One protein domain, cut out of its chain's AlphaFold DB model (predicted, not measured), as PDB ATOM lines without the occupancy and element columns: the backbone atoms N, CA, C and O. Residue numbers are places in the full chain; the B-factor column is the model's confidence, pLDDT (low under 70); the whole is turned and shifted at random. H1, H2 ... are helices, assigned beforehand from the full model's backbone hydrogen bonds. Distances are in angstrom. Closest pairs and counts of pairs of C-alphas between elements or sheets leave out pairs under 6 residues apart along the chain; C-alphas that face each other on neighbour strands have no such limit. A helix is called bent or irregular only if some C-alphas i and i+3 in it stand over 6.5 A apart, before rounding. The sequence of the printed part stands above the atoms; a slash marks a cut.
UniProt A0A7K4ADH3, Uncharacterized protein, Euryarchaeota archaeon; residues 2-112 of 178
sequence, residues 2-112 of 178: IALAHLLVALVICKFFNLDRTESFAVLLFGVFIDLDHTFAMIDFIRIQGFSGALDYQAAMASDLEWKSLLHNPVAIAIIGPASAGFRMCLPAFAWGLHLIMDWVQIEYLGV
ATOM      1  N   ILE A   2     -42.743 -43.901 -10.355       67.75
ATOM      2  CA  ILE A   2     -42.794 -42.587 -11.033       67.75
ATOM      3  C   ILE A   2     -43.568 -41.544 -10.204       67.75
ATOM      4  O   ILE A   2     -42.969 -40.620  -9.663       67.75
ATOM      5  N   ALA A   3     -44.865 -41.759  -9.961       76.94
ATOM      6  CA  ALA A   3     -45.691 -40.810  -9.201       76.94
ATOM      7  C   ALA A   3     -45.194 -40.521  -7.765       76.94
ATOM      8  O   ALA A   3     -45.413 -39.434  -7.234       76.94
ATOM      9  N   LEU A   4     -44.514 -41.477  -7.116       84.56
ATOM     10  CA  LEU A   4     -44.004 -41.296  -5.753       84.56
ATOM     11  C   LEU A   4     -42.720 -40.459  -5.739       84.56
ATOM     12  O   LEU A   4     -42.560 -39.617  -4.858       84.56
ATOM     13  N   ALA A   5     -41.826 -40.659  -6.711       88.19
ATOM     14  CA  ALA A   5     -40.637 -39.826  -6.874       88.19
ATOM     15  C   ALA A   5     -41.033 -38.370  -7.172       88.19
ATOM     16  O   ALA A   5     -40.558 -37.456  -6.493       88.19
ATOM     17  N   HIS A   6     -41.974 -38.170  -8.099       89.94
ATOM     18  CA  HIS A   6     -42.559 -36.863  -8.409       89.94
ATOM     19  C   HIS A   6     -43.182 -36.201  -7.177       89.94
ATOM     20  O   HIS A   6     -42.883 -35.045  -6.873       89.94
ATOM     21  N   LEU A   7     -43.970 -36.953  -6.401       91.38
ATOM     22  CA  LEU A   7     -44.551 -36.459  -5.155       91.38
ATOM     23  C   LEU A   7     -43.483 -36.017  -4.149       91.38
ATOM     24  O   LEU A   7     -43.599 -34.939  -3.571       91.38
ATOM     25  N   LEU A   8     -42.437 -36.818  -3.936       92.31
ATOM     26  CA  LEU A   8     -41.368 -36.473  -2.997       92.31
ATOM     27  C   LEU A   8     -40.631 -35.197  -3.418       92.31
ATOM     28  O   LEU A   8     -40.393 -34.331  -2.575       92.31
ATOM     29  N   VAL A   9     -40.316 -35.047  -4.705       93.56
ATOM     30  CA  VAL A   9     -39.685 -33.827  -5.231       93.56
ATOM     31  C   VAL A   9     -40.605 -32.616  -5.060       93.56
ATOM     32  O   VAL A   9     -40.159 -31.583  -4.556       93.56
ATOM     33  N   ALA A  10     -41.893 -32.750  -5.386       92.75
ATOM     34  CA  ALA A  10     -42.883 -31.694  -5.193       92.75
ATOM     35  C   ALA A  10     -42.970 -31.249  -3.721       92.75
ATOM     36  O   ALA A  10     -42.912 -30.054  -3.433       92.75
ATOM     37  N   LEU A  11     -43.023 -32.192  -2.774       93.31
ATOM     38  CA  LEU A  11     -43.047 -31.887  -1.338       93.31
ATOM     39  C   LEU A  11     -41.767 -31.184  -0.871       93.31
ATOM     40  O   LEU A  11     -41.840 -30.237  -0.084       93.31
ATOM     41  N   VAL A  12     -40.601 -31.606  -1.372       94.00
ATOM     42  CA  VAL A  12     -39.325 -30.935  -1.085       94.00
ATOM     43  C   VAL A  12     -39.349 -29.492  -1.587       94.00
ATOM     44  O   VAL A  12     -38.951 -28.603  -0.841       94.00
ATOM     45  N   ILE A  13     -39.857 -29.231  -2.794       92.69
ATOM     46  CA  ILE A  13     -39.985 -27.873  -3.353       92.69
ATOM     47  C   ILE A  13     -40.915 -27.019  -2.496       92.69
ATOM     48  O   ILE A  13     -40.520 -25.929  -2.078       92.69
ATOM     49  N   CYS A  14     -42.112 -27.525  -2.182       91.44
ATOM     50  CA  CYS A  14     -43.077 -26.814  -1.344       91.44
ATOM     51  C   CYS A  14     -42.445 -26.376  -0.023       91.44
ATOM     52  O   CYS A  14     -42.570 -25.222   0.388       91.44
ATOM     53  N   LYS A  15     -41.695 -27.284   0.604       90.19
ATOM     54  CA  LYS A  15     -41.069 -27.033   1.895       90.19
ATOM     55  C   LYS A  15     -39.832 -26.147   1.806       90.19
ATOM     56  O   LYS A  15     -39.631 -25.285   2.651       90.19
ATOM     57  N   PHE A  16     -38.998 -26.340   0.789       92.31
ATOM     58  CA  PHE A  16     -37.765 -25.580   0.611       92.31
ATOM     59  C   PHE A  16     -38.042 -24.104   0.308       92.31
ATOM     60  O   PHE A  16     -37.362 -23.227   0.840       92.31
ATOM     61  N   PHE A  17     -39.064 -23.825  -0.504       90.56
ATOM     62  CA  PHE A  17     -39.462 -22.460  -0.855       90.56
ATOM     63  C   PHE A  17     -40.502 -21.851   0.091       90.56
ATOM     64  O   PHE A  17     -40.894 -20.703  -0.130       90.56
ATOM     65  N   ASN A  18     -40.923 -22.588   1.129       88.75
ATOM     66  CA  ASN A  18     -42.005 -22.210   2.044       88.75
ATOM     67  C   ASN A  18     -43.244 -21.722   1.281       88.75
ATOM     68  O   ASN A  18     -43.726 -20.611   1.501       88.75
ATOM     69  N   LEU A  19     -43.695 -22.534   0.326       88.38
ATOM     70  CA  LEU A  19     -44.827 -22.196  -0.525       88.38
ATOM     71  C   LEU A  19     -46.110 -22.104   0.299       88.38
ATOM     72  O   LEU A  19     -46.349 -22.914   1.198       88.38
ATOM     73  N   ASP A  20     -46.959 -21.135  -0.037       87.69
ATOM     74  CA  ASP A  20     -48.295 -21.079   0.548       87.69
ATOM     75  C   ASP A  20     -49.187 -22.222   0.026       87.69
ATOM     76  O   ASP A  20     -48.780 -23.062  -0.785       87.69
ATOM     77  N   ARG A  21     -50.428 -22.292   0.514       85.00
ATOM     78  CA  ARG A  21     -51.364 -23.359   0.138       85.00
ATOM     79  C   ARG A  21     -51.685 -23.364  -1.358       85.00
ATOM     80  O   ARG A  21     -51.801 -24.434  -1.950       85.00
ATOM     81  N   THR A  22     -51.861 -22.189  -1.950       87.56
ATOM     82  CA  THR A  22     -52.232 -22.029  -3.359       87.56
ATOM     83  C   THR A  22     -51.051 -22.397  -4.249       87.56
ATOM     84  O   THR A  22     -51.203 -23.169  -5.194       87.56
ATOM     85  N   GLU A  23     -49.859 -21.921  -3.896       90.00
ATOM     86  CA  GLU A  23     -48.591 -22.267  -4.538       90.00
ATOM     87  C   GLU A  23     -48.297 -23.774  -4.442       90.00
ATOM     88  O   GLU A  23     -47.979 -24.408  -5.448       90.00
ATOM     89  N   SER A  24     -48.478 -24.373  -3.262       90.06
ATOM     90  CA  SER A  24     -48.285 -25.813  -3.044       90.06
ATOM     91  C   SER A  24     -49.281 -26.650  -3.844       90.06
ATOM     92  O   SER A  24     -48.906 -27.662  -4.435       90.06
ATOM     93  N   PHE A  25     -50.546 -26.221  -3.909       90.25
ATOM     94  CA  PHE A  25     -51.550 -26.875  -4.745       90.25
ATOM     95  C   PHE A  25     -51.160 -26.828  -6.224       90.25
ATOM     96  O   PHE A  25     -51.256 -27.846  -6.901       90.25
ATOM     97  N   ALA A  26     -50.671 -25.688  -6.715       90.62
ATOM     98  CA  ALA A  26     -50.194 -25.577  -8.088       90.62
ATOM     99  C   ALA A  26     -48.997 -26.500  -8.363       90.62
ATOM    100  O   ALA A  26     -48.989 -27.190  -9.380       90.62
ATOM    101  N   VAL A  27     -48.021 -26.576  -7.453       92.94
ATOM    102  CA  VAL A  27     -46.884 -27.501  -7.595       92.94
ATOM    103  C   VAL A  27     -47.342 -28.958  -7.614       92.94
ATOM    104  O   VAL A  27     -46.871 -29.724  -8.446       92.94
ATOM    105  N   LEU A  28     -48.286 -29.354  -6.756       91.62
ATOM    106  CA  LEU A  28     -48.832 -30.715  -6.771       91.62
ATOM    107  C   LEU A  28     -49.639 -30.995  -8.045       91.62
ATOM    108  O   LEU A  28     -49.506 -32.062  -8.638       91.62
ATOM    109  N   LEU A  29     -50.449 -30.032  -8.490       90.25
ATOM    110  CA  LEU A  29     -51.260 -30.165  -9.695       90.25
ATOM    111  C   LEU A  29     -50.392 -30.354 -10.938       90.25
ATOM    112  O   LEU A  29     -50.636 -31.277 -11.705       90.25
ATOM    113  N   PHE A  30     -49.378 -29.506 -11.109       90.50
ATOM    114  CA  PHE A  30     -48.548 -29.483 -12.311       90.50
ATOM    115  C   PHE A  30     -47.290 -30.355 -12.226       90.50
ATOM    116  O   PHE A  30     -46.720 -30.671 -13.259       90.50
ATOM    117  N   GLY A  31     -46.860 -30.745 -11.025       89.31
ATOM    118  CA  GLY A  31     -45.672 -31.573 -10.805       89.31
ATOM    119  C   GLY A  31     -45.963 -33.032 -10.449       89.31
ATOM    120  O   GLY A  31     -45.038 -33.838 -10.453       89.31
ATOM    121  N   VAL A  32     -47.212 -33.388 -10.121       89.19
ATOM    122  CA  VAL A  32     -47.595 -34.761  -9.735       89.19
ATOM    123  C   VAL A  32     -48.871 -35.200 -10.444       89.19
ATOM    124  O   VAL A  32     -48.900 -36.247 -11.072       89.19
ATOM    125  N   PHE A  33     -49.944 -34.412 -10.352       87.38
ATOM    126  CA  PHE A  33     -51.254 -34.837 -10.850       87.38
ATOM    127  C   PHE A  33     -51.422 -34.737 -12.363       87.38
ATOM    128  O   PHE A  33     -52.452 -35.182 -12.867       87.38
ATOM    129  N   ILE A  34     -50.440 -34.203 -13.092       85.50
ATOM    130  CA  ILE A  34     -50.495 -34.217 -14.554       85.50
ATOM    131  C   ILE A  34     -50.526 -35.648 -15.088       85.50
ATOM    132  O   ILE A  34     -51.276 -35.897 -16.021       85.50
ATOM    133  N   ASP A  35     -49.887 -36.593 -14.388       80.94
ATOM    134  CA  ASP A  35     -49.931 -38.029 -14.689       80.94
ATOM    135  C   ASP A  35     -51.345 -38.622 -14.710       80.94
ATOM    136  O   ASP A  35     -51.585 -39.684 -15.287       80.94
ATOM    137  N   LEU A  36     -52.321 -37.969 -14.067       78.56
ATOM    138  CA  LEU A  36     -53.704 -38.440 -14.111       78.56
ATOM    139  C   LEU A  36     -54.274 -38.399 -15.526       78.56
ATOM    140  O   LEU A  36     -55.224 -39.131 -15.808       78.56
ATOM    141  N   ASP A  37     -53.718 -37.600 -16.433       73.50
ATOM    142  CA  ASP A  37     -54.199 -37.567 -17.804       73.50
ATOM    143  C   ASP A  37     -53.807 -38.815 -18.625       73.50
ATOM    144  O   ASP A  37     -54.496 -39.139 -19.596       73.50
ATOM    145  N   HIS A  38     -52.846 -39.623 -18.157       73.69
ATOM    146  CA  HIS A  38     -52.605 -40.971 -18.688       73.69
ATOM    147  C   HIS A  38     -53.802 -41.904 -18.468       73.69
ATOM    148  O   HIS A  38     -54.013 -42.839 -19.242       73.69
ATOM    149  N   THR A  39     -54.656 -41.639 -17.470       71.25
ATOM    150  CA  THR A  39     -55.888 -42.426 -17.284       71.25
ATOM    151  C   THR A  39     -56.861 -42.267 -18.455       71.25
ATOM    152  O   THR A  39     -57.629 -43.189 -18.734       71.25
ATOM    153  N   PHE A  40     -56.792 -41.155 -19.197       71.06
ATOM    154  CA  PHE A  40     -57.564 -40.987 -20.428       71.06
ATOM    155  C   PHE A  40     -57.016 -41.869 -21.554       71.06
ATOM    156  O   PHE A  40     -57.796 -42.530 -22.238       71.06
ATOM    157  N   ALA A  41     -55.689 -41.963 -21.688       67.50
ATOM    158  CA  ALA A  41     -55.041 -42.865 -22.642       67.50
ATOM    159  C   ALA A  41     -55.264 -44.350 -22.291       67.50
ATOM    160  O   ALA A  41     -55.351 -45.192 -23.185       67.50
ATOM    161  N   MET A  42     -55.450 -44.676 -21.006       71.12
ATOM    162  CA  MET A  42     -55.749 -46.038 -20.551       71.12
ATOM    163  C   MET A  42     -57.073 -46.578 -21.119       71.12
ATOM    164  O   MET A  42     -57.178 -47.773 -21.395       71.12
ATOM    165  N   ILE A  43     -58.074 -45.719 -21.360       74.62
ATOM    166  CA  ILE A  43     -59.337 -46.127 -22.002       74.62
ATOM    167  C   ILE A  43     -59.076 -46.609 -23.433       74.62
ATOM    168  O   ILE A  43     -59.583 -47.660 -23.838       74.62
ATOM    169  N   ASP A  44     -58.277 -45.862 -24.191       73.25
ATOM    170  CA  ASP A  44     -57.931 -46.215 -25.567       73.25
ATOM    171  C   ASP A  44     -56.986 -47.424 -25.618       73.25
ATOM    172  O   ASP A  44     -57.153 -48.302 -26.465       73.25
ATOM    173  N   PHE A  45     -56.076 -47.551 -24.650       72.81
ATOM    174  CA  PHE A  45     -55.227 -48.728 -24.493       72.81
ATOM    175  C   PHE A  45     -56.045 -50.003 -24.243       72.81
ATOM    176  O   PHE A  45     -55.860 -50.996 -24.947       72.81
ATOM    177  N   ILE A  46     -57.011 -49.973 -23.316       78.94
ATOM    178  CA  ILE A  46     -57.914 -51.110 -23.056       78.94
ATOM    179  C   ILE A  46     -58.722 -51.466 -24.309       78.94
ATOM    180  O   ILE A  46     -58.962 -52.646 -24.569       78.94
ATOM    181  N   ARG A  47     -59.135 -50.474 -25.107       77.69
ATOM    182  CA  ARG A  47     -59.842 -50.722 -26.373       77.69
ATOM    183  C   ARG A  47     -58.972 -51.433 -27.411       77.69
ATOM    184  O   ARG A  47     -59.515 -52.216 -28.184       77.69
ATOM    185  N   ILE A  48     -57.665 -51.167 -27.435       76.81
ATOM    186  CA  ILE A  48     -56.733 -51.707 -28.438       76.81
ATOM    187  C   ILE A  48     -56.138 -53.054 -27.998       76.81
ATOM    188  O   ILE A  48     -56.133 -53.998 -28.783       76.81
ATOM    189  N   GLN A  49     -55.654 -53.155 -26.758       75.31
ATOM    190  CA  GLN A  49     -54.924 -54.320 -26.231       75.31
ATOM    191  C   GLN A  49     -55.784 -55.242 -25.349       75.31
ATOM    192  O   GLN A  49     -55.346 -56.315 -24.930       75.31
ATOM    193  N   GLY A  50     -57.024 -54.841 -25.057       77.12
ATOM    194  CA  GLY A  50     -57.909 -55.561 -24.146       77.12
ATOM    195  C   GLY A  50     -57.505 -55.428 -22.673       77.12
ATOM    196  O   GLY A  50     -56.427 -54.951 -22.316       77.12
ATOM    197  N   PHE A  51     -58.386 -55.893 -21.782       78.25
ATOM    198  CA  PHE A  51     -58.157 -55.851 -20.330       78.25
ATOM    199  C   PHE A  51     -56.942 -56.678 -19.885       78.25
ATOM    200  O   PHE A  51     -56.287 -56.331 -18.909       78.25
ATOM    201  N   SER A  52     -56.627 -57.763 -20.600       74.44
ATOM    202  CA  SER A  52     -55.453 -58.593 -20.320       74.44
ATOM    203  C   SER A  52     -54.143 -57.868 -20.619       74.44
ATOM    204  O   SER A  52     -53.199 -58.014 -19.854       74.44
ATOM    205  N   GLY A  53     -54.098 -57.056 -21.682       68.44
ATOM    206  CA  GLY A  53     -52.931 -56.230 -21.997       68.44
ATOM    207  C   GLY A  53     -52.734 -55.090 -20.998       68.44
ATOM    208  O   GLY A  53     -51.605 -54.749 -20.685       68.44
ATOM    209  N   ALA A  54     -53.819 -54.538 -20.437       64.62
ATOM    210  CA  ALA A  54     -53.751 -53.473 -19.422       64.62
ATOM    211  C   ALA A  54     -53.173 -53.936 -18.077       64.62
ATOM    212  O   ALA A  54     -52.714 -53.116 -17.288       64.62
ATOM    213  N   LEU A  55     -53.196 -55.243 -17.814       71.12
ATOM    214  CA  LEU A  55     -52.586 -55.843 -16.628       71.12
ATOM    215  C   LEU A  55     -51.151 -56.333 -16.883       71.12
ATOM    216  O   LEU A  55     -50.459 -56.688 -15.930       71.12
ATOM    217  N   ASP A  56     -50.699 -56.345 -18.138       74.50
ATOM    218  CA  ASP A  56     -49.322 -56.660 -18.499       74.50
ATOM    219  C   ASP A  56     -48.486 -55.376 -18.492       74.50
ATOM    220  O   ASP A  56     -48.553 -54.541 -19.393       74.50
ATOM    221  N   TYR A  57     -47.678 -55.233 -17.442       66.94
ATOM    222  CA  TYR A  57     -46.815 -54.074 -17.240       66.94
ATOM    223  C   TYR A  57     -45.833 -53.849 -18.400       66.94
ATOM    224  O   TYR A  57     -45.558 -52.701 -18.742       66.94
ATOM    225  N   GLN A  58     -45.320 -54.912 -19.032       69.25
ATOM    226  CA  GLN A  58     -44.419 -54.748 -20.176       69.25
ATOM    227  C   GLN A  58     -45.172 -54.309 -21.429       69.25
ATOM    228  O   GLN A  58     -44.651 -53.502 -22.194       69.25
ATOM    229  N   ALA A  59     -46.396 -54.800 -21.628       65.94
ATOM    230  CA  ALA A  59     -47.231 -54.390 -22.753       65.94
ATOM    231  C   ALA A  59     -47.720 -52.940 -22.623       65.94
ATOM    232  O   ALA A  59     -47.786 -52.239 -23.632       65.94
ATOM    233  N   ALA A  60     -48.034 -52.493 -21.402       63.50
ATOM    234  CA  ALA A  60     -48.315 -51.089 -21.117       63.50
ATOM    235  C   ALA A  60     -47.097 -50.236 -21.500       63.50
ATOM    236  O   ALA A  60     -47.199 -49.428 -22.427       63.50
ATOM    237  N   MET A  61     -45.931 -50.562 -20.921       63.25
ATOM    238  CA  MET A  61     -44.690 -49.786 -21.054       63.25
ATOM    239  C   MET A  61     -44.083 -49.765 -22.462       63.25
ATOM    240  O   MET A  61     -43.279 -48.895 -22.790       63.25
ATOM    241  N   ALA A  62     -44.423 -50.747 -23.298       62.09
ATOM    242  CA  ALA A  62     -43.962 -50.839 -24.681       62.09
ATOM    243  C   ALA A  62     -44.903 -50.152 -25.683       62.09
ATOM    244  O   ALA A  62     -44.628 -50.161 -26.885       62.09
ATOM    245  N   SER A  63     -46.038 -49.613 -25.233       58.34
ATOM    246  CA  SER A  63     -47.029 -49.044 -26.137       58.34
ATOM    247  C   SER A  63     -46.802 -47.559 -26.396       58.34
ATOM    248  O   SER A  63     -46.760 -46.738 -25.483       58.34
ATOM    249  N   ASP A  64     -46.791 -47.179 -27.675       58.41
ATOM    250  CA  ASP A  64     -46.721 -45.774 -28.113       58.41
ATOM    251  C   ASP A  64     -47.938 -44.926 -27.669       58.41
ATOM    252  O   ASP A  64     -48.020 -43.726 -27.947       58.41
ATOM    253  N   LEU A  65     -48.923 -45.548 -27.011       58.00
ATOM    254  CA  LEU A  65     -50.119 -44.903 -26.474       58.00
ATOM    255  C   LEU A  65     -49.842 -44.165 -25.160       58.00
ATOM    256  O   LEU A  65     -50.534 -43.188 -24.875       58.00
ATOM    257  N   GLU A  66     -48.829 -44.580 -24.393       53.38
ATOM    258  CA  GLU A  66     -48.555 -44.051 -23.050       53.38
ATOM    259  C   GLU A  66     -48.184 -42.560 -23.023       53.38
ATOM    260  O   GLU A  66     -48.399 -41.890 -22.017       53.38
ATOM    261  N   TRP A  67     -47.718 -42.001 -24.143       50.53
ATOM    262  CA  TRP A  67     -47.023 -40.707 -24.175       50.53
ATOM    263  C   TRP A  67     -47.817 -39.573 -24.827       50.53
ATOM    264  O   TRP A  67     -47.366 -38.431 -24.866       50.53
ATOM    265  N   LYS A  68     -49.025 -39.850 -25.334       54.28
ATOM    266  CA  LYS A  68     -49.929 -38.816 -25.877       54.28
ATOM    267  C   LYS A  68     -50.861 -38.244 -24.812       54.28
ATOM    268  O   LYS A  68     -52.006 -37.894 -25.096       54.28
ATOM    269  N   SER A  69     -50.357 -38.140 -23.591       69.00
ATOM    270  CA  SER A  69     -50.955 -37.307 -22.561       69.00
ATOM    271  C   SER A  69     -50.965 -35.846 -23.046       69.00
ATOM    272  O   SER A  69     -50.001 -35.363 -23.652       69.00
ATOM    273  N   LEU A  70     -52.084 -35.148 -22.837       75.44
ATOM    274  CA  LEU A  70     -52.245 -33.759 -23.273       75.44
ATOM    275  C   LEU A  70     -51.194 -32.864 -22.611       75.44
ATOM    276  O   LEU A  70     -50.668 -31.965 -23.267       75.44
ATOM    277  N   LEU A  71     -50.898 -33.114 -21.333       82.38
ATOM    278  CA  LEU A  71     -49.979 -32.313 -20.533       82.38
ATOM    279  C   LEU A  71     -48.510 -32.660 -20.788       82.38
ATOM    280  O   LEU A  71     -47.660 -31.815 -20.540       82.38
ATOM    281  N   HIS A  72     -48.203 -33.813 -21.378       83.56
ATOM    282  CA  HIS A  72     -46.850 -34.148 -21.845       83.56
ATOM    283  C   HIS A  72     -46.541 -33.610 -23.254       83.56
ATOM    284  O   HIS A  72     -45.400 -33.643 -23.719       83.56
ATOM    285  N   ASN A  73     -47.544 -33.067 -23.952       82.00
ATOM    286  CA  ASN A  73     -47.369 -32.459 -25.264       82.00
ATOM    287  C   ASN A  73     -46.911 -30.989 -25.140       82.00
ATOM    288  O   ASN A  73     -47.478 -30.250 -24.337       82.00
ATOM    289  N   PRO A  74     -45.991 -30.490 -25.993       82.19
ATOM    290  CA  PRO A  74     -45.619 -29.071 -26.024       82.19
ATOM    291  C   PRO A  74     -46.805 -28.098 -26.133       82.19
ATOM    292  O   PRO A  74     -46.728 -26.975 -25.641       82.19
ATOM    293  N   VAL A  75     -47.921 -28.524 -26.739       86.12
ATOM    294  CA  VAL A  75     -49.170 -27.747 -26.822       86.12
ATOM    295  C   VAL A  75     -49.739 -27.401 -25.437       86.12
ATOM    296  O   VAL A  75     -50.401 -26.370 -25.300       86.12
ATOM    297  N   ALA A  76     -49.427 -28.175 -24.391       86.19
ATOM    298  CA  ALA A  76     -49.810 -27.887 -23.009       86.19
ATOM    299  C   ALA A  76     -49.347 -26.503 -22.532       86.19
ATOM    300  O   ALA A  76     -49.992 -25.908 -21.665       86.19
ATOM    301  N   ILE A  77     -48.301 -25.928 -23.140       87.62
ATOM    302  CA  ILE A  77     -47.838 -24.568 -22.832       87.62
ATOM    303  C   ILE A  77     -48.935 -23.510 -23.022       87.62
ATOM    304  O   ILE A  77     -48.943 -22.504 -22.317       87.62
ATOM    305  N   ALA A  78     -49.899 -23.747 -23.920       88.44
ATOM    306  CA  ALA A  78     -51.038 -22.854 -24.129       88.44
ATOM    307  C   ALA A  78     -51.997 -22.816 -22.924       88.44
ATOM    308  O   ALA A  78     -52.722 -21.840 -22.755       88.44
ATOM    309  N   ILE A  79     -51.985 -23.851 -22.080       86.75
ATOM    310  CA  ILE A  79     -52.764 -23.937 -20.836       86.75
ATOM    311  C   ILE A  79     -51.894 -23.494 -19.652       86.75
ATOM    312  O   ILE A  79     -52.300 -22.662 -18.839       86.75
ATOM    313  N   ILE A  80     -50.670 -24.016 -19.580       89.25
ATOM    314  CA  ILE A  80     -49.755 -23.836 -18.445       89.25
ATOM    315  C   ILE A  80     -49.178 -22.421 -18.408       89.25
ATOM    316  O   ILE A  80     -49.022 -21.851 -17.328       89.25
ATOM    317  N   GLY A  81     -48.903 -21.822 -19.568       87.19
ATOM    318  CA  GLY A  81     -48.402 -20.452 -19.681       87.19
ATOM    319  C   GLY A  81     -49.346 -19.435 -19.027       87.19
ATOM    320  O   GLY A  81     -48.927 -18.755 -18.090       87.19
ATOM    321  N   PRO A  82     -50.628 -19.365 -19.436       89.06
ATOM    322  CA  PRO A  82     -51.615 -18.512 -18.777       89.06
ATOM    323  C   PRO A  82     -51.823 -18.853 -17.299       89.06
ATOM    324  O   PRO A  82     -51.876 -17.943 -16.474       89.06
ATOM    325  N   ALA A  83     -51.879 -20.143 -16.944       86.44
ATOM    326  CA  ALA A  83     -52.002 -20.564 -15.548       86.44
ATOM    327  C   ALA A  83     -50.827 -20.063 -14.688       86.44
ATOM    328  O   ALA A  83     -51.026 -19.687 -13.538       86.44
ATOM    329  N   SER A  84     -49.620 -19.990 -15.256       90.81
ATOM    330  CA  SER A  84     -48.409 -19.529 -14.566       90.81
ATOM    331  C   SER A  84     -48.386 -18.030 -14.287       90.81
ATOM    332  O   SER A  84     -47.719 -17.613 -13.344       90.81
ATOM    333  N   ALA A  85     -49.119 -17.217 -15.057       88.06
ATOM    334  CA  ALA A  85     -49.110 -15.759 -14.912       88.06
ATOM    335  C   ALA A  85     -49.651 -15.281 -13.550       88.06
ATOM    336  O   ALA A  85     -49.322 -14.183 -13.109       88.06
ATOM    337  N   GLY A  86     -50.465 -16.105 -12.881       84.25
ATOM    338  CA  GLY A  86     -51.031 -15.810 -11.562       84.25
ATOM    339  C   GLY A  86     -50.161 -16.224 -10.372       84.25
ATOM    340  O   GLY A  86     -50.547 -15.953  -9.239       84.25
ATOM    341  N   PHE A  87     -49.019 -16.882 -10.597       86.00
ATOM    342  CA  PHE A  87     -48.207 -17.468  -9.529       86.00
ATOM    343  C   PHE A  87     -46.808 -16.865  -9.473       86.00
ATOM    344  O   PHE A  87     -46.163 -16.595 -10.489       86.00
ATOM    345  N   ARG A  88     -46.295 -16.718  -8.251       81.75
ATOM    346  CA  ARG A  88     -44.903 -16.338  -8.009       81.75
ATOM    347  C   ARG A  88     -43.971 -17.354  -8.677       81.75
ATOM    348  O   ARG A  88     -44.290 -18.536  -8.743       81.75
ATOM    349  N   MET A  89     -42.822 -16.896  -9.181       81.25
ATOM    350  CA  MET A  89     -41.794 -17.740  -9.824       81.25
ATOM    351  C   MET A  89     -42.285 -18.590 -11.013       81.25
ATOM    352  O   MET A  89     -41.586 -19.517 -11.410       81.25
ATOM    353  N   CYS A  90     -43.464 -18.308 -11.583       90.50
ATOM    354  CA  CYS A  90     -44.082 -19.161 -12.602       90.50
ATOM    355  C   CYS A  90     -44.189 -20.632 -12.144       90.50
ATOM    356  O   CYS A  90     -43.921 -21.547 -12.923       90.50
ATOM    357  N   LEU A  91     -44.553 -20.855 -10.871       91.44
ATOM    358  CA  LEU A  91     -44.569 -22.178 -10.230       91.44
ATOM    359  C   LEU A  91     -45.259 -23.289 -11.044       91.44
ATOM    360  O   LEU A  91     -44.678 -24.370 -11.107       91.44
ATOM    361  N   PRO A  92     -46.420 -23.071 -11.700       91.88
ATOM    362  CA  PRO A  92     -47.019 -24.085 -12.568       91.88
ATOM    363  C   PRO A  92     -46.082 -24.551 -13.691       91.88
ATOM    364  O   PRO A  92     -45.858 -25.747 -13.840       91.88
ATOM    365  N   ALA A  93     -45.481 -23.622 -14.443       93.25
ATOM    366  CA  ALA A  93     -44.529 -23.950 -15.503       93.25
ATOM    367  C   ALA A  93     -43.250 -24.600 -14.964       93.25
ATOM    368  O   ALA A  93     -42.723 -25.512 -15.595       93.25
ATOM    369  N   PHE A  94     -42.758 -24.155 -13.804       94.44
ATOM    370  CA  PHE A  94     -41.591 -24.761 -13.165       94.44
ATOM    371  C   PHE A  94     -41.861 -26.210 -12.740       94.44
ATOM    372  O   PHE A  94     -41.083 -27.095 -13.081       94.44
ATOM    373  N   ALA A  95     -42.969 -26.458 -12.037       93.62
ATOM    374  CA  ALA A  95     -43.351 -27.793 -11.583       93.62
ATOM    375  C   ALA A  95     -43.611 -28.735 -12.765       93.62
ATOM    376  O   ALA A  95     -43.121 -29.860 -12.763       93.62
ATOM    377  N   TRP A  96     -44.299 -28.242 -13.798       93.88
ATOM    378  CA  TRP A  96     -44.524 -28.981 -15.037       93.88
ATOM    379  C   TRP A  96     -43.225 -29.329 -15.763       93.88
ATOM    380  O   TRP A  96     -42.986 -30.485 -16.092       93.88
ATOM    381  N   GLY A  97     -42.351 -28.345 -15.982       92.56
ATOM    382  CA  GLY A  97     -41.074 -28.584 -16.650       92.56
ATOM    383  C   GLY A  97     -40.196 -29.559 -15.868       92.56
ATOM    384  O   GLY A  97     -39.551 -30.417 -16.462       92.56
ATOM    385  N   LEU A  98     -40.201 -29.462 -14.537       93.94
ATOM    386  CA  LEU A  98     -39.466 -30.389 -13.688       93.94
ATOM    387  C   LEU A  98     -40.009 -31.816 -13.784       93.94
ATOM    388  O   LEU A  98     -39.206 -32.738 -13.852       93.94
ATOM    389  N   HIS A  99     -41.331 -31.986 -13.832       92.44
ATOM    390  CA  HIS A  99     -41.963 -33.286 -14.043       92.44
ATOM    391  C   HIS A  99     -41.488 -33.927 -15.354       92.44
ATOM    392  O   HIS A  99     -40.891 -34.997 -15.333       92.44
ATOM    393  N   LEU A 100     -41.587 -33.205 -16.476       90.56
ATOM    394  CA  LEU A 100     -41.130 -33.720 -17.774       90.56
ATOM    395  C   LEU A 100     -39.635 -34.078 -17.790       90.56
ATOM    396  O   LEU A 100     -39.222 -35.050 -18.424       90.56
ATOM    397  N   ILE A 101     -38.800 -33.282 -17.113       91.50
ATOM    398  CA  ILE A 101     -37.366 -33.577 -16.982       91.50
ATOM    399  C   ILE A 101     -37.156 -34.846 -16.157       91.50
ATOM    400  O   ILE A 101     -36.289 -35.648 -16.497       91.50
ATOM    401  N   MET A 102     -37.912 -35.024 -15.074       90.56
ATOM    402  CA  MET A 102     -37.827 -36.210 -14.231       90.56
ATOM    403  C   MET A 102     -38.228 -37.469 -14.995       90.56
ATOM    404  O   MET A 102     -37.482 -38.446 -14.923       90.56
ATOM    405  N   ASP A 103     -39.302 -37.428 -15.785       86.94
ATOM    406  CA  ASP A 103     -39.670 -38.538 -16.670       86.94
ATOM    407  C   ASP A 103     -38.552 -38.860 -17.648       86.94
ATOM    408  O   ASP A 103     -38.091 -39.998 -17.726       86.94
ATOM    409  N   TRP A 104     -38.045 -37.845 -18.349       87.31
ATOM    410  CA  TRP A 104     -36.948 -38.044 -19.288       87.31
ATOM    411  C   TRP A 104     -35.724 -38.673 -18.608       87.31
ATOM    412  O   TRP A 104     -35.164 -39.639 -19.124       87.31
ATOM    413  N   VAL A 105     -35.341 -38.191 -17.419       88.75
ATOM    414  CA  VAL A 105     -34.221 -38.764 -16.658       88.75
ATOM    415  C   VAL A 105     -34.503 -40.210 -16.252       88.75
ATOM    416  O   VAL A 105     -33.612 -41.065 -16.294       88.75
ATOM    417  N   GLN A 106     -35.737 -40.490 -15.843       84.38
ATOM    418  CA  GLN A 106     -36.141 -41.804 -15.381       84.38
ATOM    419  C   GLN A 106     -36.123 -42.833 -16.511       84.38
ATOM    420  O   GLN A 106     -35.585 -43.924 -16.314       84.38
ATOM    421  N   ILE A 107     -36.659 -42.486 -17.679       81.94
ATOM    422  CA  ILE A 107     -36.681 -43.371 -18.845       81.94
ATOM    423  C   ILE A 107     -35.281 -43.548 -19.440       81.94
ATOM    424  O   ILE A 107     -34.885 -44.681 -19.706       81.94
ATOM    425  N   GLU A 108     -34.516 -42.467 -19.603       85.00
ATOM    426  CA  GLU A 108     -33.254 -42.518 -20.350       85.00
ATOM    427  C   GLU A 108     -32.070 -43.031 -19.514       85.00
ATOM    428  O   GLU A 108     -31.169 -43.673 -20.052       85.00
ATOM    429  N   TYR A 109     -32.047 -42.772 -18.198       85.31
ATOM    430  CA  TYR A 109     -30.850 -43.037 -17.381       85.31
ATOM    431  C   TYR A 109     -31.071 -43.944 -16.179       85.31
ATOM    432  O   TYR A 109     -30.177 -44.718 -15.836       85.31
ATOM    433  N   LEU A 110     -32.204 -43.824 -15.485       85.44
ATOM    434  CA  LEU A 110     -32.408 -44.584 -14.249       85.44
ATOM    435  C   LEU A 110     -32.993 -45.965 -14.533       85.44
ATOM    436  O   LEU A 110     -32.562 -46.942 -13.926       85.44
ATOM    437  N   GLY A 111     -33.957 -46.051 -15.447       77.25
ATOM    438  CA  GLY A 111     -34.846 -47.196 -15.568       77.25
ATOM    439  C   GLY A 111     -35.903 -47.201 -14.460       77.25
ATOM    440  O   GLY A 111     -35.645 -46.829 -13.309       77.25
ATOM    441  N   VAL A 112     -37.112 -47.637 -14.815       73.62
ATOM    442  CA  VAL A 112     -38.257 -47.690 -13.899       73.62
ATOM    443  C   VAL A 112     -38.044 -48.796 -12.859       73.62
ATOM    444  O   VAL A 112     -37.723 -49.926 -13.220       73.62
TER     445      VAL A 112
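AT A GLANCE: This is residues 2 to 112 of the 178 residues of an uncharacterized protein of Euryarchaeota archaeon (UniProt A0A7K4ADH3). H1, H2 and H6 form a short three-helix bundle, helices packed side by side, and from it H3 runs away as a long arm that makes much of the length, with little H4 at its far end. From H4 the chain returns through residues 62 to 73 to H5, which packs on residues 90 to 93 of H6, and H6 then folds back through the bundle. The printed part has 111 residues with six named helices, H1 to H6 in order, and no named strand; the class is all helix. The whole is compact, with a radius of gyration of the C-alphas of 15.2 A, yet elongated, spanning 44 by 28 by 23 A.

IN THESE COORDINATES: H1, residues 2 to 16, begins with C-alpha 2 at (-42.794, -42.587, -11.033) and is 21.2 A long from first to last C-alpha. H2 is residues 21 to 31, 14.8 A. H3, residues 33 to 54, measures 20.7 A; it has a kink of 105 degrees near residue 48 and is irregular, with C-alphas 48 and 51 9.2 A apart. H4 is residues 57 to 61, 6.1 A. H5, residues 74 to 84, measures 15.2 A and begins with C-alpha 74 at (-45.619, -29.071, -26.024). H6, residues 88 to 110, is 31.5 A long and ends with C-alpha 110 at (-32.408, -44.584, -14.249); it has a kink of 40 degrees near residue 95 and is irregular, with C-alphas 89 and 92 8.7 A apart.

HOW THE PARTS SIT: H6 is the hub, touching three other helices. It touches H2 the same way at a shallow tilt of 32 degrees, only just short of steep, the closest C-alphas being those of Gly 31 and Ala 95, 4.5 A apart. H1 and H6 touch opposite ways at a steep tilt of 38 degrees, closest at the C-alphas of His 6 and His 99, 6.7 A. H1 and H2 form a helical hairpin: they touch opposite ways at a shallow tilt of 31 degrees, with the C-alphas of Cys 14 and Ser 24 closest at 5.6 A. H5 and H6 form another; they touch, on H6 with residues 90 to 93 alone, opposite ways at a shallow tilt of 34 degrees, only just short of steep, and their closest C-alphas are those of Ser 84 and Cys 90, 4.8 A apart. H2 and H3 meet only through their link. H3 and H4 only just touch, only at the corner, with 3 pairs of C-alphas within 8 A; the closest are those of Gly 53 and Ala 59, 6.0 A. H3 and H5 are apart. Every O i to N i+4 pair is within hydrogen-bond range in H1, H2 and H4, against 8 of 18 in H3, 4 of 7 in H5 and 17 of 19 in H6; in H3, 15 of 19 O i to N i+3 pairs are within range.

THE WHOLE: The two C-alphas farthest apart are those of Asn 18 and Gly 50, 45.3 A. The printed part has no cut. The link from H4 to H5, 12 residues, is long; the other four links are tight. The mean pLDDT of the printed part is 82.0, and it is under 70 at residues 2, 41, 53 to 54 and 57 to 69.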